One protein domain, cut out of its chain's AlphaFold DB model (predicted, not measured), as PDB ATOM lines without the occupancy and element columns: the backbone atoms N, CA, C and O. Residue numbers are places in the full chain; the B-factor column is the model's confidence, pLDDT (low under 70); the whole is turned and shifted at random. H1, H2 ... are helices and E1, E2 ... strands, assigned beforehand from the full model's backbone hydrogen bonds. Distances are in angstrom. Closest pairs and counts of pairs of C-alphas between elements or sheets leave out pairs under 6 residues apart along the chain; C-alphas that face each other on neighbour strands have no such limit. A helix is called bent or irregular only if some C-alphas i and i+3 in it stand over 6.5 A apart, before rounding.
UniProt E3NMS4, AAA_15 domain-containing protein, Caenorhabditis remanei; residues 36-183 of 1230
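AT A GLANCE: This is residues 36 to 183 of the 1230 residues of the protein "AAA_15 domain-containing protein" of Caenorhabditis remanei (UniProt E3NMS4). A rod whose one part is a long, twisted ribbon of three antiparallel strands, E1, E2 and E3, with a cluster of three helices, H1, H3 and H4, off one end of the ribbon. Toward the other end H5 lies slantwise over one face of the ribbon, with the short H2 and the loop of residues 85 to 96 beyond. The printed part has 148 residues, with five named helices and three named strands in the order H1 E1 H2 E2 H3 H4 E3 H5; the sheet's order is E1 E2 E3, and the class is mixed, helices and strands. The whole is loose, with a radius of gyration of the C-alphas of 21.0 A, and spans 71 by 26 by 24 A.

HOW THE PARTS SIT: In the sheet the inner strand E2, residues 97 to 105, is antiparallel to the edge strand E1, residues 66 to 74, at 167 degrees, with N 71 and O 100 2.8 A apart, within hydrogen-bond range. On its other side E2 is antiparallel to E3, residues 155 to 161, at 161 degrees, with N 103 and O 157 2.9 A apart. H5, residues 173 to 182, is on the sheet at a height of 9.2 A, over E3 and only just over E2, with 3 of its C-alphas; on the local plane it stands at 51 degrees to E3. H5 touches H2, residues 81 to 84, closest at the C-alphas of Val 182 and Ser 83, 6.1 A. Residues 114 to 122 of H3, residues 108 to 129, touch H4, residues 135 to 152, closest at the C-alphas of Leu 118 and Phe 145, 7.1 A, at a steep tilt of 51 degrees, opposite ways. H4 also touches H1, residues 43 to 54, closest at the C-alphas of Arg 139 and Val 54, 6.2 A; they are only just about perpendicular, at 71 degrees. Every O i to N i+4 pair is within hydrogen-bond range in H1, against 17 of 18 in H3, 11 of 14 in H4 and 4 of 6 in H5; H2 is too short for such a pair.

IN THESE COORDINATES: H1 begins at C-alpha 43, (13.242, -2.990, -23.220), and is 16.7 A long. E1 is 26.8 A long, E2 26.5 A, E3 19.5 A and H3 32.3 A. H4, 24.7 A, has a kink of 48 degrees near residue 146 and is irregular, with C-alphas 148 and 151 7.8 A apart. H5, 14.9 A, is irregular, with C-alphas 174 and 177 8.3 A apart; it ends at C-alpha 182, (10.132, -2.290, 10.580).

THE WHOLE: The C-alphas farthest apart, those of Pro 93 and Asp 130, are 72.2 A apart. The printed part has no cut. The links H1 to E1, H2 to E2 and E3 to H5 are long. Residues 92 to 94 and 165 to 168 have pLDDT under 70.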
ATOM      1  N   PHE A  36      18.125  -8.576  -9.411       88.94
ATOM      2  CA  PHE A  36      17.538  -8.361 -10.730       88.94
ATOM      3  C   PHE A  36      18.416  -8.941 -11.846       88.94
ATOM      4  O   PHE A  36      19.648  -8.836 -11.815       88.94
ATOM      5  N   VAL A  37      17.767  -9.560 -12.829       88.19
ATOM      6  CA  VAL A  37      18.403 -10.053 -14.054       88.19
ATOM      7  C   VAL A  37      18.321  -9.002 -15.164       88.19
ATOM      8  O   VAL A  37      17.690  -7.958 -15.015       88.19
ATOM      9  N   PHE A  38      18.978  -9.259 -16.295       88.81
ATOM     10  CA  PHE A  38      18.947  -8.359 -17.451       88.81
ATOM     11  C   PHE A  38      17.517  -8.143 -17.978       88.81
ATOM     12  O   PHE A  38      17.140  -7.031 -18.341       88.81
ATOM     13  N   GLU A  39      16.704  -9.194 -17.926       88.81
ATOM     14  CA  GLU A  39      15.318  -9.231 -18.379       88.81
ATOM     15  C   GLU A  39      14.358  -8.379 -17.524       88.81
ATOM     16  O   GLU A  39      13.273  -8.046 -17.999       88.81
ATOM     17  N   ASP A  40      14.749  -7.992 -16.301       89.12
ATOM     18  CA  ASP A  40      13.939  -7.154 -15.400       89.12
ATOM     19  C   ASP A  40      14.000  -5.657 -15.753       89.12
ATOM     20  O   ASP A  40      13.128  -4.879 -15.357       89.12
ATOM     21  N   PHE A  41      15.022  -5.239 -16.505       87.81
ATOM     22  CA  PHE A  41      15.142  -3.872 -17.003       87.81
ATOM     23  C   PHE A  41      14.161  -3.614 -18.155       87.81
ATOM     24  O   PHE A  41      13.770  -4.525 -18.882       87.81
ATOM     25  N   SER A  42      13.780  -2.349 -18.370       86.44
ATOM     26  CA  SER A  42      12.902  -1.991 -19.494       86.44
ATOM     27  C   SER A  42      13.542  -2.344 -20.846       86.44
ATOM     28  O   SER A  42      14.762  -2.299 -20.984       86.44
ATOM     29  N   VAL A  43      12.736  -2.636 -21.874       86.94
ATOM     30  CA  VAL A  43      13.242  -2.990 -23.220       86.94
ATOM     31  C   VAL A  43      14.121  -1.882 -23.824       86.94
ATOM     32  O   VAL A  43      15.073  -2.182 -24.545       86.94
ATOM     33  N   ALA A  44      13.850  -0.613 -23.495       85.75
ATOM     34  CA  ALA A  44      14.736   0.500 -23.834       85.75
ATOM     35  C   ALA A  44      16.097   0.329 -23.139       85.75
ATOM     36  O   ALA A  44      17.104   0.129 -23.809       85.75
ATOM     37  N   THR A  45      16.108   0.257 -21.805       87.50
ATOM     38  CA  THR A  45      17.326   0.079 -20.997       87.50
ATOM     39  C   THR A  45      18.134  -1.167 -21.390       87.50
ATOM     40  O   THR A  45      19.358  -1.110 -21.428       87.50
ATOM     41  N   GLN A  46      17.468  -2.276 -21.736       89.88
ATOM     42  CA  GLN A  46      18.102  -3.496 -22.244       89.88
ATOM     43  C   GLN A  46      18.842  -3.252 -23.568       89.88
ATOM     44  O   GLN A  46      20.008  -3.614 -23.698       89.88
ATOM     45  N   ARG A  47      18.187  -2.620 -24.554       87.94
ATOM     46  CA  ARG A  47      18.803  -2.251 -25.842       87.94
ATOM     47  C   ARG A  47      19.984  -1.306 -25.638       87.94
ATOM     48  O   ARG A  47      21.022  -1.488 -26.274       87.94
ATOM     49  N   ASP A  48      19.820  -0.325 -24.762       86.81
ATOM     50  CA  ASP A  48      20.808   0.723 -24.532       86.81
ATOM     51  C   ASP A  48      22.062   0.120 -23.854       86.81
ATOM     52  O   ASP A  48      23.180   0.361 -24.306       86.81
ATOM     53  N   LEU A  49      21.882  -0.796 -22.888       87.38
ATOM     54  CA  LEU A  49      22.965  -1.571 -22.259       87.38
ATOM     55  C   LEU A  49      23.629  -2.589 -23.209       87.38
ATOM     56  O   LEU A  49      24.839  -2.781 -23.134       87.38
ATOM     57  N   LEU A  50      22.878  -3.228 -24.119       89.12
ATOM     58  CA  LEU A  50      23.461  -4.097 -25.156       89.12
ATOM     59  C   LEU A  50      24.345  -3.307 -26.123       89.12
ATOM     60  O   LEU A  50      25.403  -3.790 -26.509       89.12
ATOM     61  N   THR A  51      23.914  -2.107 -26.512       86.94
ATOM     62  CA  THR A  51      24.688  -1.231 -27.408       86.94
ATOM     63  C   THR A  51      26.000  -0.821 -26.740       86.94
ATOM     64  O   THR A  51      27.065  -1.006 -27.312       86.94
ATOM     65  N   LEU A  52      25.918  -0.384 -25.481       87.31
ATOM     66  CA  LEU A  52      27.041   0.060 -24.648       87.31
ATOM     67  C   LEU A  52      28.129  -1.005 -24.385       87.31
ATOM     68  O   LEU A  52      29.233  -0.655 -23.979       87.31
ATOM     69  N   LEU A  53      27.828  -2.297 -24.568       87.25
ATOM     70  CA  LEU A  53      28.722  -3.410 -24.206       87.25
ATOM     71  C   LEU A  53      29.157  -4.291 -25.391       87.25
ATOM     72  O   LEU A  53      29.864  -5.274 -25.176       87.25
ATOM     73  N   VAL A  54      28.745  -3.973 -26.622       86.50
ATOM     74  CA  VAL A  54      29.217  -4.657 -27.846       86.50
ATOM     75  C   VAL A  54      30.470  -3.995 -28.433       86.50
ATOM     76  O   VAL A  54      31.247  -4.674 -29.107       86.50
ATOM     77  N   ASP A  55      30.679  -2.705 -28.165       81.19
ATOM     78  CA  ASP A  55      31.837  -1.941 -28.637       81.19
ATOM     79  C   ASP A  55      33.071  -2.156 -27.741       81.19
ATOM     80  O   ASP A  55      32.963  -2.270 -26.519       81.19
ATOM     81  N   GLU A  56      34.265  -2.179 -28.344       75.50
ATOM     82  CA  GLU A  56      35.541  -2.450 -27.651       75.50
ATOM     83  C   GLU A  56      36.026  -1.278 -26.765       75.50
ATOM     84  O   GLU A  56      36.915  -1.462 -25.936       75.50
ATOM     85  N   GLU A  57      35.420  -0.092 -26.891       81.56
ATOM     86  CA  GLU A  57      35.698   1.106 -26.087       81.56
ATOM     87  C   GLU A  57      34.432   1.531 -25.321       81.56
ATOM     88  O   GLU A  57      33.377   1.754 -25.915       81.56
ATOM     89  N   LEU A  58      34.522   1.631 -23.991       84.44
ATOM     90  CA  LEU A  58      33.378   1.916 -23.122       84.44
ATOM     91  C   LEU A  58      33.157   3.424 -22.934       84.44
ATOM     92  O   LEU A  58      34.035   4.128 -22.437       84.44
ATOM     93  N   VAL A  59      31.942   3.903 -23.215       84.00
ATOM     94  CA  VAL A  59      31.544   5.308 -23.008       84.00
ATOM     95  C   VAL A  59      30.464   5.403 -21.926       84.00
ATOM     96  O   VAL A  59      29.291   5.130 -22.171       84.00
ATOM     97  N   VAL A  60      30.856   5.796 -20.711       83.56
ATOM     98  CA  VAL A  60      29.963   5.855 -19.539       83.56
ATOM     99  C   VAL A  60      28.824   6.881 -19.744       83.56
ATOM    100  O   VAL A  60      29.106   8.058 -19.987       83.56
ATOM    101  N   PRO A  61      27.539   6.490 -19.622       81.38
ATOM    102  CA  PRO A  61      26.407   7.401 -19.789       81.38
ATOM    103  C   PRO A  61      26.133   8.241 -18.531       81.38
ATOM    104  O   PRO A  61      26.317   7.789 -17.404       81.38
ATOM    105  N   ALA A  62      25.589   9.449 -18.721       75.69
ATOM    106  CA  ALA A  62      25.270  10.386 -17.631       75.69
ATOM    107  C   ALA A  62      24.140   9.923 -16.683       75.69
ATOM    108  O   ALA A  62      23.984  10.476 -15.597       75.69
ATOM    109  N   ALA A  63      23.355   8.922 -17.086       78.25
ATOM    110  CA  ALA A  63      22.389   8.232 -16.238       78.25
ATOM    111  C   ALA A  63      22.626   6.724 -16.372       78.25
ATOM    112  O   ALA A  63      22.489   6.162 -17.460       78.25
ATOM    113  N   LEU A  64      23.008   6.080 -15.270       83.00
ATOM    114  CA  LEU A  64      23.329   4.654 -15.241       83.00
ATOM    115  C   LEU A  64      22.060   3.809 -15.005       83.00
ATOM    116  O   LEU A  64      21.164   4.248 -14.272       83.00
ATOM    117  N   PRO A  65      21.955   2.599 -15.596       83.31
ATOM    118  CA  PRO A  65      20.817   1.712 -15.377       83.31
ATOM    119  C   PRO A  65      20.588   1.424 -13.892       83.31
ATOM    120  O   PRO A  65      21.475   0.936 -13.188       83.31
ATOM    121  N   SER A  66      19.372   1.705 -13.428       89.88
ATOM    122  CA  SER A  66      18.951   1.439 -12.058       89.88
ATOM    123  C   SER A  66      17.478   1.040 -11.975       89.88
ATOM    124  O   SER A  66      16.670   1.349 -12.854       89.88
ATOM    125  N   ILE A  67      17.144   0.325 -10.905       92.44
ATOM    126  CA  ILE A  67      15.782  -0.024 -10.495       92.44
ATOM    127  C   ILE A  67      15.584   0.579  -9.103       92.44
ATOM    128  O   ILE A  67      16.467   0.453  -8.258       92.44
ATOM    129  N   ILE A  68      14.452   1.239  -8.847       92.25
ATOM    130  CA  ILE A  68      14.207   1.990  -7.603       92.25
ATOM    131  C   ILE A  68      12.806   1.672  -7.066       92.25
ATOM    132  O   ILE A  68      11.846   1.595  -7.833       92.25
ATOM    133  N   LEU A  69      12.694   1.500  -5.748       93.00
ATOM    134  CA  LEU A  69      11.442   1.354  -5.004       93.00
ATOM    135  C   LEU A  69      11.371   2.435  -3.921       93.00
ATOM    136  O   LEU A  69      12.302   2.577  -3.134       93.00
ATOM    137  N   THR A  70      10.248   3.144  -3.838       94.06
ATOM    138  CA  THR A  70       9.987   4.143  -2.791       94.06
ATOM    139  C   THR A  70       8.739   3.744  -2.013       94.06
ATOM    140  O   THR A  70       7.720   3.414  -2.618       94.06
ATOM    141  N   LEU A  71       8.822   3.779  -0.683       92.88
ATOM    142  CA  LEU A  71       7.768   3.405   0.256       92.88
ATOM    143  C   LEU A  71       7.486   4.549   1.235       92.88
ATOM    144  O   LEU A  71       8.377   5.329   1.567       92.88
ATOM    145  N   THR A  72       6.259   4.586   1.746       92.88
ATOM    146  CA  THR A  72       5.835   5.462   2.842       92.88
ATOM    147  C   THR A  72       5.223   4.589   3.927       92.88
ATOM    148  O   THR A  72       4.304   3.820   3.650       92.88
ATOM    149  N   ILE A  73       5.741   4.708   5.142       90.94
ATOM    150  CA  ILE A  73       5.261   4.065   6.364       90.94
ATOM    151  C   ILE A  73       4.386   5.070   7.119       90.94
ATOM    152  O   ILE A  73       4.694   6.262   7.123       90.94
ATOM    153  N   CYS A  74       3.327   4.583   7.766       89.00
ATOM    154  CA  CYS A  74       2.476   5.338   8.686       89.00
ATOM    155  C   CYS A  74       2.444   4.633  10.056       89.00
ATOM    156  O   CYS A  74       2.610   3.416  10.087       89.00
ATOM    157  N   TYR A  75       2.222   5.369  11.149       87.19
ATOM    158  CA  TYR A  75       2.113   4.834  12.520       87.19
ATOM    159  C   TYR A  75       1.130   5.651  13.382       87.19
ATOM    160  O   TYR A  75       0.929   6.832  13.101       87.19
ATOM    161  N   ASP A  76       0.526   5.064  14.420       83.81
ATOM    162  CA  ASP A  76      -0.434   5.727  15.323       83.81
ATOM    163  C   ASP A  76       0.074   5.918  16.772       83.81
ATOM    164  O   ASP A  76       1.197   6.397  16.942       83.81
ATOM    165  N   GLU A  77      -0.758   5.707  17.800       77.94
ATOM    166  CA  GLU A  77      -0.470   5.915  19.234       77.94
ATOM    167  C   GLU A  77      -0.191   4.626  20.010       77.94
ATOM    168  O   GLU A  77       0.538   4.668  21.000       77.94
ATOM    169  N   GLU A  78      -0.688   3.482  19.536       77.00
ATOM    170  CA  GLU A  78      -0.411   2.171  20.139       77.00
ATOM    171  C   GLU A  78       0.935   1.584  19.639       77.00
ATOM    172  O   GLU A  78       1.436   0.588  20.170       77.00
ATOM    173  N   ASP A  79       1.547   2.212  18.625       79.00
ATOM    174  CA  ASP A  79       2.742   1.733  17.921       79.00
ATOM    175  C   ASP A  79       4.069   1.895  18.692       79.00
ATOM    176  O   ASP A  79       4.391   2.918  19.307       79.00
ATOM    177  N   ASN A  80       4.931   0.877  18.581       81.69
ATOM    178  CA  ASN A  80       6.231   0.843  19.249       81.69
ATOM    179  C   ASN A  80       7.331   1.545  18.431       81.69
ATOM    180  O   ASN A  80       8.035   0.931  17.627       81.69
ATOM    181  N   LEU A  81       7.550   2.835  18.694       83.94
ATOM    182  CA  LEU A  81       8.529   3.639  17.949       83.94
ATOM    183  C   LEU A  81      10.003   3.207  18.099       83.94
ATOM    184  O   LEU A  81      10.855   3.776  17.423       83.94
ATOM    185  N   ARG A  82      10.361   2.217  18.931       82.38
ATOM    186  CA  ARG A  82      11.768   1.817  19.148       82.38
ATOM    187  C   ARG A  82      12.475   1.305  17.891       82.38
ATOM    188  O   ARG A  82      13.685   1.484  17.760       82.38
ATOM    189  N   SER A  83      11.759   0.615  17.007       81.38
ATOM    190  CA  SER A  83      12.307   0.190  15.715       81.38
ATOM    191  C   SER A  83      12.446   1.390  14.771       81.38
ATOM    192  O   SER A  83      13.470   1.552  14.105       81.38
ATOM    193  N   LEU A  84      11.416   2.241  14.760       84.88
ATOM    194  CA  LEU A  84      11.206   3.312  13.792       84.88
ATOM    195  C   LEU A  84      12.022   4.582  14.079       84.88
ATOM    196  O   LEU A  84      12.368   5.290  13.140       84.88
ATOM    197  N   SER A  85      12.389   4.856  15.335       82.00
ATOM    198  CA  SER A  85      13.073   6.093  15.752       82.00
ATOM    199  C   SER A  85      14.435   6.315  15.091       82.00
ATOM    200  O   SER A  85      14.843   7.456  14.901       82.00
ATOM    201  N   ASN A  86      15.099   5.245  14.645       78.56
ATOM    202  CA  ASN A  86      16.337   5.316  13.857       78.56
ATOM    203  C   ASN A  86      16.104   5.703  12.382       78.56
ATOM    204  O   ASN A  86      17.061   5.969  11.665       78.56
ATOM    205  N   LEU A  87      14.849   5.689  11.919       84.69
ATOM    206  CA  LEU A  87      14.428   6.022  10.554       84.69
ATOM    207  C   LEU A  87      13.659   7.357  10.496       84.69
ATOM    208  O   LEU A  87      13.446   7.882   9.402       84.69
ATOM    209  N   MET A  88      13.227   7.887  11.648       82.94
ATOM    210  CA  MET A  88      12.407   9.096  11.773       82.94
ATOM    211  C   MET A  88      13.185  10.372  11.429       82.94
ATOM    212  O   MET A  88      14.273  10.622  11.950       82.94
ATOM    213  N   VAL A  89      12.575  11.209  10.584       79.06
ATOM    214  CA  VAL A  89      13.038  12.579  10.305       79.06
ATOM    215  C   VAL A  89      12.404  13.627  11.243       79.06
ATOM    216  O   VAL A  89      12.969  14.701  11.447       79.06
ATOM    217  N   ASP A  90      11.280  13.274  11.877       75.31
ATOM    218  CA  ASP A  90      10.393  14.140  12.667       75.31
ATOM    219  C   ASP A  90      10.183  13.574  14.103       75.31
ATOM    220  O   ASP A  90      10.227  12.360  14.300       75.31
ATOM    221  N   LEU A  91       9.964  14.427  15.116       70.25
ATOM    222  CA  LEU A  91       9.643  14.069  16.516       70.25
ATOM    223  C   LEU A  91       8.249  14.528  16.960       70.25
ATOM    224  O   LEU A  91       7.820  14.126  18.045       70.25
ATOM    225  N   SER A  92       7.563  15.370  16.185       69.94
ATOM    226  CA  SER A  92       6.259  15.925  16.541       69.94
ATOM    227  C   SER A  92       5.302  14.810  16.974       69.94
ATOM    228  O   SER A  92       5.263  13.771  16.308       69.94
ATOM    229  N   PRO A  93       4.506  14.983  18.049       59.22
ATOM    230  CA  PRO A  93       3.460  14.030  18.410       59.22
ATOM    231  C   PRO A  93       2.587  13.663  17.206       59.22
ATOM    232  O   PRO A  93       2.341  12.482  16.967       59.22
ATOM    233  N   ASP A  94       2.235  14.667  16.398       69.12
ATOM    234  CA  ASP A  94       1.390  14.578  15.204       69.12
ATOM    235  C   ASP A  94       2.121  14.063  13.954       69.12
ATOM    236  O   ASP A  94       1.478  13.736  12.955       69.12
ATOM    237  N   ALA A  95       3.451  13.939  13.996       75.00
ATOM    238  CA  ALA A  95       4.185  13.220  12.970       75.00
ATOM    239  C   ALA A  95       3.931  11.723  13.123       75.00
ATOM    240  O   ALA A  95       4.198  11.131  14.176       75.00
ATOM    241  N   ARG A  96       3.399  11.147  12.042       82.88
ATOM    242  CA  ARG A  96       2.884   9.775  11.929       82.88
ATOM    243  C   ARG A  96       3.401   9.056  10.676       82.88
ATOM    244  O   ARG A  96       2.740   8.138  10.198       82.88
ATOM    245  N   LYS A  97       4.518   9.504  10.073       88.06
ATOM    246  CA  LYS A  97       5.054   8.959   8.807       88.06
ATOM    247  C   LYS A  97       6.582   8.897   8.741       88.06
ATOM    248  O   LYS A  97       7.266   9.681   9.386       88.06
ATOM    249  N   VAL A  98       7.091   7.978   7.915       89.31
ATOM    250  CA  VAL A  98       8.508   7.836   7.519       89.31
ATOM    251  C   VAL A  98       8.573   7.400   6.050       89.31
ATOM    252  O   VAL A  98       7.788   6.547   5.639       89.31
ATOM    253  N   HIS A  99       9.504   7.931   5.253       91.62
ATOM    254  CA  HIS A  99       9.643   7.578   3.834       91.62
ATOM    255  C   HIS A  99      10.971   6.866   3.559       91.62
ATOM    256  O   HIS A  99      12.021   7.318   4.000       91.62
ATOM    257  N   LEU A 100      10.934   5.757   2.814       92.81
ATOM    258  CA  LEU A 100      12.097   4.917   2.505       92.81
ATOM    259  C   LEU A 100      12.295   4.766   0.995       92.81
ATOM    260  O   LEU A 100      11.331   4.640   0.240       92.81
ATOM    261  N   ARG A 101      13.548   4.719   0.547       93.75
ATOM    262  CA  ARG A 101      13.957   4.598  -0.860       93.75
ATOM    263  C   ARG A 101      15.006   3.495  -0.989       93.75
ATOM    264  O   ARG A 101      16.036   3.569  -0.333       93.75
ATOM    265  N   PHE A 102      14.764   2.498  -1.833       92.75
ATOM    266  CA  PHE A 102      15.680   1.398  -2.155       92.75
ATOM    267  C   PHE A 102      16.124   1.532  -3.618       92.75
ATOM    268  O   PHE A 102      15.269   1.735  -4.482       92.75
ATOM    269  N   SER A 103      17.412   1.366  -3.926       92.38
ATOM    270  CA  SER A 103      17.914   1.287  -5.309       92.38
ATOM    271  C   SER A 103      18.776   0.046  -5.554       92.38
ATOM    272  O   SER A 103      19.329  -0.558  -4.632       92.38
ATOM    273  N   SER A 104      18.863  -0.338  -6.827       91.62
ATOM    274  CA  SER A 104      19.816  -1.291  -7.395       91.62
ATOM    275  C   SER A 104      20.359  -0.646  -8.658       91.62
ATOM    276  O   SER A 104      19.615  -0.479  -9.622       91.62
ATOM    277  N   GLU A 105      21.619  -0.240  -8.639       90.12
ATOM    278  CA  GLU A 105      22.239   0.633  -9.634       90.12
ATOM    279  C   GLU A 105      23.587   0.066 -10.089       90.12
ATOM    280  O   GLU A 105      24.349  -0.478  -9.289       90.12
ATOM    281  N   ILE A 106      23.894   0.184 -11.381       89.19
ATOM    282  CA  ILE A 106      25.267  -0.015 -11.857       89.19
ATOM    283  C   ILE A 106      26.029   1.274 -11.524       89.19
ATOM    284  O   ILE A 106      25.630   2.339 -11.988       89.19
ATOM    285  N   THR A 107      27.099   1.213 -10.729       88.94
ATOM    286  CA  THR A 107      28.008   2.364 -10.551       88.94
ATOM    287  C   THR A 107      29.049   2.393 -11.671       88.94
ATOM    288  O   THR A 107      29.297   1.365 -12.302       88.94
ATOM    289  N   THR A 108      29.683   3.547 -11.908       86.69
ATOM    290  CA  THR A 108      30.741   3.722 -12.924       86.69
ATOM    291  C   THR A 108      31.777   2.594 -12.876       86.69
ATOM    292  O   THR A 108      31.948   1.869 -13.853       86.69
ATOM    293  N   ASP A 109      32.355   2.351 -11.698       88.81
ATOM    294  CA  ASP A 109      33.380   1.333 -11.459       88.81
ATOM    295  C   ASP A 109      32.896  -0.098 -11.783       88.81
ATOM    296  O   ASP A 109      33.672  -0.950 -12.223       88.81
ATOM    297  N   GLN A 110      31.606  -0.397 -11.561       90.38
ATOM    298  CA  GLN A 110      31.036  -1.707 -11.898       90.38
ATOM    299  C   GLN A 110      30.701  -1.837 -13.387       90.38
ATOM    300  O   GLN A 110      30.768  -2.947 -13.913       90.38
ATOM    301  N   LEU A 111      30.384  -0.736 -14.078       90.06
ATOM    302  CA  LEU A 111      30.185  -0.722 -15.530       90.06
ATOM    303  C   LEU A 111      31.510  -0.971 -16.271       90.06
ATOM    304  O   LEU A 111      31.552  -1.807 -17.173       90.06
ATOM    305  N   GLU A 112      32.591  -0.310 -15.848       89.81
ATOM    306  CA  GLU A 112      33.951  -0.534 -16.366       89.81
ATOM    307  C   GLU A 112      34.376  -1.998 -16.205       89.81
ATOM    308  O   GLU A 112      34.822  -2.648 -17.154       89.81
ATOM    309  N   ARG A 113      34.149  -2.562 -15.015       91.56
ATOM    310  CA  ARG A 113      34.439  -3.969 -14.736       91.56
ATOM    311  C   ARG A 113      33.582  -4.936 -15.564       91.56
ATOM    312  O   ARG A 113      34.102  -5.940 -16.050       91.56
ATOM    313  N   LEU A 114      32.285  -4.652 -15.721       92.25
ATOM    314  CA  LEU A 114      31.353  -5.457 -16.520       92.25
ATOM    315  C   LEU A 114      31.811  -5.561 -17.980       92.25
ATOM    316  O   LEU A 114      31.771  -6.649 -18.550       92.25
ATOM    317  N   HIS A 115      32.267  -4.452 -18.564       92.19
ATOM    318  CA  HIS A 115      32.772  -4.400 -19.939       92.19
ATOM    319  C   HIS A 115      34.038  -5.249 -20.134       92.19
ATOM    320  O   HIS A 115      34.106  -6.036 -21.084       92.19
ATOM    321  N   ALA A 116      34.989  -5.174 -19.196       89.81
ATOM    322  CA  ALA A 116      36.230  -5.950 -19.235       89.81
ATOM    323  C   ALA A 116      35.999  -7.466 -19.055       89.81
ATOM    324  O   ALA A 116      36.413  -8.258 -19.904       89.81
ATOM    325  N   ASP A 117      35.267  -7.875 -18.006       92.25
ATOM    326  CA  ASP A 117      34.927  -9.287 -17.729       92.25
ATOM    327  C   ASP A 117      34.149  -9.948 -18.896       92.25
ATOM    328  O   ASP A 117      34.082 -11.183 -18.997       92.25
ATOM    329  N   LEU A 118      33.508  -9.132 -19.739       91.69
ATOM    330  CA  LEU A 118      32.741  -9.517 -20.922       91.69
ATOM    331  C   LEU A 118      33.617  -9.692 -22.165       91.69
ATOM    332  O   LEU A 118      33.509 -10.730 -22.824       91.69
ATOM    333  N   HIS A 119      34.516  -8.749 -22.447       89.38
ATOM    334  CA  HIS A 119      35.439  -8.845 -23.580       89.38
ATOM    335  C   HIS A 119      36.417 -10.020 -23.435       89.38
ATOM    336  O   HIS A 119      36.626 -10.765 -24.398       89.38
ATOM    337  N   ASP A 120      36.906 -10.286 -22.218       90.50
ATOM    338  CA  ASP A 120      37.702 -11.485 -21.921       90.50
ATOM    339  C   ASP A 120      36.947 -12.775 -22.291       90.50
ATOM    340  O   ASP A 120      37.508 -13.676 -22.923       90.50
ATOM    341  N   ASN A 121      35.651 -12.860 -21.966       89.56
ATOM    342  CA  ASN A 121      34.833 -14.036 -22.268       89.56
ATOM    343  C   ASN A 121      34.539 -14.187 -23.772       89.56
ATOM    344  O   ASN A 121      34.576 -15.307 -24.279       89.56
ATOM    345  N   LEU A 122      34.290 -13.087 -24.493       88.56
ATOM    346  CA  LEU A 122      34.152 -13.112 -25.955       88.56
ATOM    347  C   LEU A 122      35.431 -13.656 -26.611       88.56
ATOM    348  O   LEU A 122      35.355 -14.606 -27.393       88.56
ATOM    349  N   SER A 123      36.606 -13.155 -26.211       86.12
ATOM    350  CA  SER A 123      37.896 -13.625 -26.741       86.12
ATOM    351  C   SER A 123      38.158 -15.114 -26.446       86.12
ATOM    352  O   SER A 123      38.711 -15.841 -27.278       86.12
ATOM    353  N   ALA A 124      37.714 -15.606 -25.283       88.12
ATOM    354  CA  ALA A 124      37.830 -17.010 -24.906       88.12
ATOM    355  C   ALA A 124      36.912 -17.921 -25.743       88.12
ATOM    356  O   ALA A 124      37.320 -19.029 -26.096       88.12
ATOM    357  N   ILE A 125      35.707 -17.456 -26.092       86.25
ATOM    358  CA  ILE A 125      34.774 -18.167 -26.981       86.25
ATOM    359  C   ILE A 125      35.332 -18.219 -28.408       86.25
ATOM    360  O   ILE A 125      35.390 -19.299 -28.994       86.25
ATOM    361  N   GLU A 126      35.811 -17.094 -28.946       85.94
ATOM    362  CA  GLU A 126      36.430 -17.029 -30.279       85.94
ATOM    363  C   GLU A 126      37.619 -17.994 -30.401       85.94
ATOM    364  O   GLU A 126      37.714 -18.782 -31.344       85.94
ATOM    365  N   LYS A 127      38.476 -18.017 -29.375       85.25
ATOM    366  CA  LYS A 127      39.624 -18.925 -29.266       85.25
ATOM    367  C   LYS A 127      39.240 -20.400 -29.092       85.25
ATOM    368  O   LYS A 127      39.997 -21.270 -29.512       85.25
ATOM    369  N   ALA A 128      38.095 -20.700 -28.478       82.88
ATOM    370  CA  ALA A 128      37.589 -22.069 -28.334       82.88
ATOM    371  C   ALA A 128      36.888 -22.589 -29.604       82.88
ATOM    372  O   ALA A 128      36.804 -23.802 -29.800       82.88
ATOM    373  N   LEU A 129      36.396 -21.685 -30.458       84.94
ATOM    374  CA  LEU A 129      35.772 -21.988 -31.751       84.94
ATOM    375  C   LEU A 129      36.746 -21.905 -32.943       84.94
ATOM    376  O   LEU A 129      36.356 -22.270 -34.050       84.94
ATOM    377  N   ASP A 130      37.970 -21.415 -32.720       72.50
ATOM    378  CA  ASP A 130      38.989 -21.098 -33.738       72.50
ATOM    379  C   ASP A 130      38.473 -20.140 -34.839       72.50
ATOM    380  O   ASP A 130      38.811 -20.251 -36.018       72.50
ATOM    381  N   LYS A 131      37.598 -19.196 -34.452       77.81
ATOM    382  CA  LYS A 131      37.032 -18.159 -35.334       77.81
ATOM    383  C   LYS A 131      36.534 -16.936 -34.557       77.81
ATOM    384  O   LYS A 131      36.025 -17.069 -33.448       77.81
ATOM    385  N   SER A 132      36.590 -15.760 -35.179       83.38
ATOM    386  CA  SER A 132      35.941 -14.544 -34.669       83.38
ATOM    387  C   SER A 132      34.410 -14.619 -34.764       83.38
ATOM    388  O   SER A 132      33.864 -15.274 -35.660       83.38
ATOM    389  N   LEU A 133      33.714 -13.910 -33.879       84.12
ATOM    390  CA  LEU A 133      32.268 -13.691 -33.928       84.12
ATOM    391  C   LEU A 133      31.959 -12.413 -34.731       84.12
ATOM    392  O   LEU A 133      32.649 -11.403 -34.600       84.12
ATOM    393  N   ASP A 134      30.911 -12.446 -35.560       85.31
ATOM    394  CA  ASP A 134      30.359 -11.230 -36.178       85.31
ATOM    395  C   ASP A 134      29.532 -10.408 -35.168       85.31
ATOM    396  O   ASP A 134      29.317 -10.835 -34.036       85.31
ATOM    397  N   THR A 135      29.067  -9.216 -35.550       79.50
ATOM    398  CA  THR A 135      28.336  -8.308 -34.645       79.50
ATOM    399  C   THR A 135      27.030  -8.902 -34.103       79.50
ATOM    400  O   THR A 135      26.660  -8.609 -32.967       79.50
ATOM    401  N   GLU A 136      26.337  -9.748 -34.870       83.81
ATOM    402  CA  GLU A 136      25.105 -10.400 -34.417       83.81
ATOM    403  C   GLU A 136      25.440 -11.515 -33.419       83.81
ATOM    404  O   GLU A 136      24.883 -11.536 -32.325       83.81
ATOM    405  N   GLN A 137      26.444 -12.345 -33.723       84.19
ATOM    406  CA  GLN A 137      26.981 -13.370 -32.821       84.19
ATOM    407  C   GLN A 137      27.582 -12.775 -31.530       84.19
ATOM    408  O   GLN A 137      27.369 -13.329 -30.451       84.19
ATOM    409  N   LYS A 138      28.296 -11.640 -31.612       84.00
ATOM    410  CA  LYS A 138      28.793 -10.893 -30.442       84.00
ATOM    411  C   LYS A 138      27.619 -10.399 -29.599       84.00
ATOM    412  O   LYS A 138      27.593 -10.684 -28.409       84.00
ATOM    413  N   ARG A 139      26.618  -9.735 -30.191       85.06
ATOM    414  CA  ARG A 139      25.415  -9.259 -29.476       85.06
ATOM    415  C   ARG A 139      24.651 -10.398 -28.791       85.06
ATOM    416  O   ARG A 139      24.216 -10.238 -27.652       85.06
ATOM    417  N   ASP A 140      24.548 -11.545 -29.454       85.88
ATOM    418  CA  ASP A 140      23.990 -12.788 -28.916       85.88
ATOM    419  C   ASP A 140      24.754 -13.273 -27.668       85.88
ATOM    420  O   ASP A 140      24.144 -13.604 -26.650       85.88
ATOM    421  N   GLU A 141      26.093 -13.290 -27.706       87.75
ATOM    422  CA  GLU A 141      26.919 -13.663 -26.549       87.75
ATOM    423  C   GLU A 141      26.943 -12.595 -25.446       87.75
ATOM    424  O   GLU A 141      26.947 -12.948 -24.267       87.75
ATOM    425  N   VAL A 142      26.861 -11.303 -25.782       88.56
ATOM    426  CA  VAL A 142      26.687 -10.205 -24.814       88.56
ATOM    427  C   VAL A 142      25.356 -10.353 -24.072       88.56
ATOM    428  O   VAL A 142      25.331 -10.297 -22.842       88.56
ATOM    429  N   GLN A 143      24.261 -10.662 -24.773       89.75
ATOM    430  CA  GLN A 143      22.985 -10.971 -24.127       89.75
ATOM    431  C   GLN A 143      23.101 -12.233 -23.250       89.75
ATOM    432  O   GLN A 143      22.764 -12.192 -22.067       89.75
ATOM    433  N   ARG A 144      23.677 -13.331 -23.769       87.31
ATOM    434  CA  ARG A 144      23.938 -14.567 -22.993       87.31
ATOM    435  C   ARG A 144      24.845 -14.341 -21.782       87.31
ATOM    436  O   ARG A 144      24.773 -15.134 -20.840       87.31
ATOM    437  N   PHE A 145      25.704 -13.326 -21.798       90.56
ATOM    438  CA  PHE A 145      26.525 -12.909 -20.667       90.56
ATOM    439  C   PHE A 145      25.676 -12.165 -19.635       90.56
ATOM    440  O   PHE A 145      25.650 -12.567 -18.471       90.56
ATOM    441  N   LEU A 146      24.947 -11.126 -20.053       89.88
ATOM    442  CA  LEU A 146      24.146 -10.275 -19.170       89.88
ATOM    443  C   LEU A 146      23.070 -11.073 -18.422       89.88
ATOM    444  O   LEU A 146      23.040 -11.013 -17.191       89.88
ATOM    445  N   SER A 147      22.298 -11.920 -19.113       88.19
ATOM    446  CA  SER A 147      21.293 -12.812 -18.502       88.19
ATOM    447  C   SER A 147      21.877 -13.762 -17.439       88.19
ATOM    448  O   SER A 147      21.164 -14.238 -16.559       88.19
ATOM    449  N   LYS A 148      23.184 -14.065 -17.496       86.25
ATOM    450  CA  LYS A 148      23.876 -14.933 -16.523       86.25
ATOM    451  C   LYS A 148      24.568 -14.151 -15.404       86.25
ATOM    452  O   LYS A 148      24.612 -14.636 -14.270       86.25
ATOM    453  N   LYS A 149      25.150 -12.988 -15.722       89.00
ATOM    454  CA  LYS A 149      26.149 -12.303 -14.887       89.00
ATOM    455  C   LYS A 149      25.790 -10.885 -14.423       89.00
ATOM    456  O   LYS A 149      26.389 -10.468 -13.438       89.00
ATOM    457  N   LEU A 150      24.850 -10.156 -15.042       88.56
ATOM    458  CA  LEU A 150      24.611  -8.724 -14.739       88.56
ATOM    459  C   LEU A 150      24.397  -8.445 -13.238       88.56
ATOM    460  O   LEU A 150      24.946  -7.492 -12.694       88.56
ATOM    461  N   LYS A 151      23.688  -9.347 -12.551       87.56
ATOM    462  CA  LYS A 151      23.463  -9.355 -11.094       87.56
ATOM    463  C   LYS A 151      24.718  -9.195 -10.213       87.56
ATOM    464  O   LYS A 151      24.575  -8.892  -9.036       87.56
ATOM    465  N   HIS A 152      25.923  -9.439 -10.739       89.50
ATOM    466  CA  HIS A 152      27.190  -9.286 -10.011       89.50
ATOM    467  C   HIS A 152      27.763  -7.858 -10.049       89.50
ATOM    468  O   HIS A 152      28.717  -7.585  -9.326       89.50
ATOM    469  N   TYR A 153      27.179  -6.966 -10.857       90.00
ATOM    470  CA  TYR A 153      27.636  -5.588 -11.096       90.00
ATOM    471  C   TYR A 153      26.608  -4.537 -10.627       90.00
ATOM    472  O   TYR A 153      26.794  -3.342 -10.844       90.00
ATOM    473  N   LEU A 154      25.519  -4.975  -9.982       90.06
ATOM    474  CA  LEU A 154      24.494  -4.114  -9.388       90.06
ATOM    475  C   LEU A 154      24.792  -3.871  -7.904       90.06
ATOM    476  O   LEU A 154      24.789  -4.806  -7.100       90.06
ATOM    477  N   VAL A 155      25.001  -2.609  -7.540       89.19
ATOM    478  CA  VAL A 155      25.134  -2.136  -6.156       89.19
ATOM    479  C   VAL A 155      23.740  -1.825  -5.613       89.19
ATOM    480  O   VAL A 155      22.921  -1.253  -6.325       89.19
ATOM    481  N   ARG A 156      23.444  -2.197  -4.361       88.81
ATOM    482  CA  ARG A 156      22.169  -1.867  -3.697       88.81
ATOM    483  C   ARG A 156      22.368  -0.735  -2.686       88.81
ATOM    484  O   ARG A 156      23.373  -0.754  -1.982       88.81
ATOM    485  N   LYS A 157      21.404   0.184  -2.571       89.56
ATOM    486  CA  LYS A 157      21.359   1.242  -1.537       89.56
ATOM    487  C   LYS A 157      19.978   1.355  -0.900       89.56
ATOM    488  O   LYS A 157      18.985   0.986  -1.530       89.56
ATOM    489  N   VAL A 158      19.911   1.885   0.324       91.12
ATOM    490  CA  VAL A 158      18.657   2.231   1.016       91.12
ATOM    491  C   VAL A 158      18.808   3.547   1.780       91.12
ATOM    492  O   VAL A 158      19.838   3.774   2.395       91.12
ATOM    493  N   VAL A 159      17.791   4.410   1.751       90.44
ATOM    494  CA  VAL A 159      17.784   5.758   2.353       90.44
ATOM    495  C   VAL A 159      16.425   6.019   3.019       90.44
ATOM    496  O   VAL A 159      15.399   5.657   2.440       90.44
ATOM    497  N   SER A 160      16.397   6.652   4.198       89.88
ATOM    498  CA  SER A 160      15.202   7.333   4.732       89.88
ATOM    499  C   SER A 160      15.272   8.813   4.374       89.88
ATOM    500  O   SER A 160      16.357   9.390   4.407       89.88
ATOM    501  N   PHE A 161      14.155   9.419   3.990       85.94
ATOM    502  CA  PHE A 161      14.132  10.778   3.449       85.94
ATOM    503  C   PHE A 161      12.899  11.559   3.893       85.94
ATOM    504  O   PHE A 161      11.886  10.963   4.270       85.94
ATOM    505  N   ASP A 162      12.974  12.883   3.791       79.81
ATOM    506  CA  ASP A 162      11.790  13.737   3.819       79.81
ATOM    507  C   ASP A 162      11.423  14.132   2.371       79.81
ATOM    508  O   ASP A 162      12.305  14.547   1.611       79.81
ATOM    509  N   PRO A 163      10.170  13.938   1.913       77.50
ATOM    510  CA  PRO A 163       9.760  14.314   0.560       77.50
ATOM    511  C   PRO A 163       9.827  15.818   0.279       77.50
ATOM    512  O   PRO A 163      10.002  16.190  -0.883       77.50
ATOM    513  N   ASP A 164       9.666  16.645   1.314       72.50
ATOM    514  CA  ASP A 164       9.566  18.099   1.221       72.50
ATOM    515  C   ASP A 164      10.900  18.795   1.586       72.50
ATOM    516  O   ASP A 164      11.164  19.891   1.087       72.50
ATOM    517  N   ASP A 165      11.794  18.140   2.349       69.88
ATOM    518  CA  ASP A 165      13.180  18.592   2.595       69.88
ATOM    519  C   ASP A 165      14.246  17.484   2.431       69.88
ATOM    520  O   ASP A 165      14.658  16.810   3.377       69.88
ATOM    521  N   ALA A 166      14.822  17.378   1.230       64.62
ATOM    522  CA  ALA A 166      15.925  16.451   0.946       64.62
ATOM    523  C   ALA A 166      17.247  16.747   1.707       64.62
ATOM    524  O   ALA A 166      18.237  16.037   1.512       64.62
ATOM    525  N   SER A 167      17.315  17.793   2.546       57.56
ATOM    526  CA  SER A 167      18.481  18.090   3.392       57.56
ATOM    527  C   SER A 167      18.516  17.300   4.710       57.56
ATOM    528  O   SER A 167      19.576  17.231   5.340       57.56
ATOM    529  N   VAL A 168      17.405  16.663   5.115       66.00
ATOM    530  CA  VAL A 168      17.334  15.825   6.334       66.00
ATOM    531  C   VAL A 168      17.458  14.310   6.082       66.00
ATOM    532  O   VAL A 168      17.425  13.535   7.048       66.00
ATOM    533  N   ASP A 169      17.672  13.898   4.822       79.44
ATOM    534  CA  ASP A 169      17.904  12.511   4.381       79.44
ATOM    535  C   ASP A 169      18.949  11.754   5.236       79.44
ATOM    536  O   ASP A 169      19.863  12.313   5.854       79.44
ATOM    537  N   LEU A 170      18.802  10.428   5.268       81.25
ATOM    538  CA  LEU A 170      19.574   9.494   6.081       81.25
ATOM    539  C   LEU A 170      19.896   8.227   5.277       81.25
ATOM    540  O   LEU A 170      19.001   7.441   4.970       81.25
ATOM    541  N   ASP A 171      21.172   7.994   4.968       85.56
ATOM    542  CA  ASP A 171      21.607   6.737   4.344       85.56
ATOM    543  C   ASP A 171      21.496   5.570   5.346       85.56
ATOM    544  O   ASP A 171      21.927   5.654   6.497       85.56
ATOM    545  N   LEU A 172      20.886   4.479   4.888       85.06
ATOM    546  CA  LEU A 172      20.577   3.256   5.626       85.06
ATOM    547  C   LEU A 172      21.118   2.007   4.912       85.06
ATOM    548  O   LEU A 172      20.745   0.886   5.267       85.06
ATOM    549  N   THR A 173      21.985   2.170   3.910       84.94
ATOM    550  CA  THR A 173      22.497   1.080   3.063       84.94
ATOM    551  C   THR A 173      23.187  -0.016   3.879       84.94
ATOM    552  O   THR A 173      22.914  -1.197   3.673       84.94
ATOM    553  N   ASP A 174      23.989   0.363   4.878       79.69
ATOM    554  CA  ASP A 174      24.622  -0.570   5.823       79.69
ATOM    555  C   ASP A 174      23.712  -0.954   7.013       79.69
ATOM    556  O   ASP A 174      24.066  -1.797   7.837       79.69
ATOM    557  N   GLN A 175      22.513  -0.364   7.109       78.00
ATOM    558  CA  GLN A 175      21.559  -0.518   8.218       78.00
ATOM    559  C   GLN A 175      20.275  -1.276   7.824       78.00
ATOM    560  O   GLN A 175      19.220  -1.120   8.444       78.00
ATOM    561  N   LEU A 176      20.355  -2.160   6.823       79.19
ATOM    562  CA  LEU A 176      19.235  -3.000   6.360       79.19
ATOM    563  C   LEU A 176      18.545  -3.813   7.472       79.19
ATOM    564  O   LEU A 176      17.377  -4.172   7.331       79.19
ATOM    565  N   SER A 177      19.237  -4.111   8.573       78.38
ATOM    566  CA  SER A 177      18.662  -4.753   9.763       78.38
ATOM    567  C   SER A 177      17.623  -3.874  10.469       78.38
ATOM    568  O   SER A 177      16.589  -4.394  10.886       78.38
ATOM    569  N   SER A 178      17.851  -2.560  10.556       79.25
ATOM    570  CA  SER A 178      16.896  -1.585  11.102       79.25
ATOM    571  C   SER A 178      15.647  -1.497  10.224       79.25
ATOM    572  O   SER A 178      14.528  -1.536  10.725       79.25
ATOM    573  N   VAL A 179      15.827  -1.482   8.899       84.81
ATOM    574  CA  VAL A 179      14.720  -1.437   7.930       84.81
ATOM    575  C   VAL A 179      13.888  -2.725   7.958       84.81
ATOM    576  O   VAL A 179      12.662  -2.661   8.018       84.81
ATOM    577  N   ARG A 180      14.527  -3.903   7.987       82.00
ATOM    578  CA  ARG A 180      13.830  -5.204   8.073       82.00
ATOM    579  C   ARG A 180      13.119  -5.440   9.402       82.00
ATOM    580  O   ARG A 180      12.191  -6.241   9.456       82.00
ATOM    581  N   ARG A 181      13.542  -4.765  10.472       83.12
ATOM    582  CA  ARG A 181      12.830  -4.773  11.754       83.12
ATOM    583  C   ARG A 181      11.469  -4.079  11.638       83.12
ATOM    584  O   ARG A 181      10.512  -4.556  12.229       83.12
ATOM    585  N   VAL A 182      11.380  -3.024  10.827       86.56
ATOM    586  CA  VAL A 182      10.132  -2.290  10.580       86.56
ATOM    587  C   VAL A 182       9.278  -2.933   9.483       86.56
ATOM    588  O   VAL A 182       8.058  -2.895   9.579       86.56
ATOM    589  N   LEU A 183       9.877  -3.538   8.449       87.56
ATOM    590  CA  LEU A 183       9.138  -4.012   7.270       87.56
ATOM    591  C   LEU A 183       9.555  -5.412   6.783       87.56
ATOM    592  O   LEU A 183      10.733  -5.674   6.534       87.56
TER     593      LEU A 183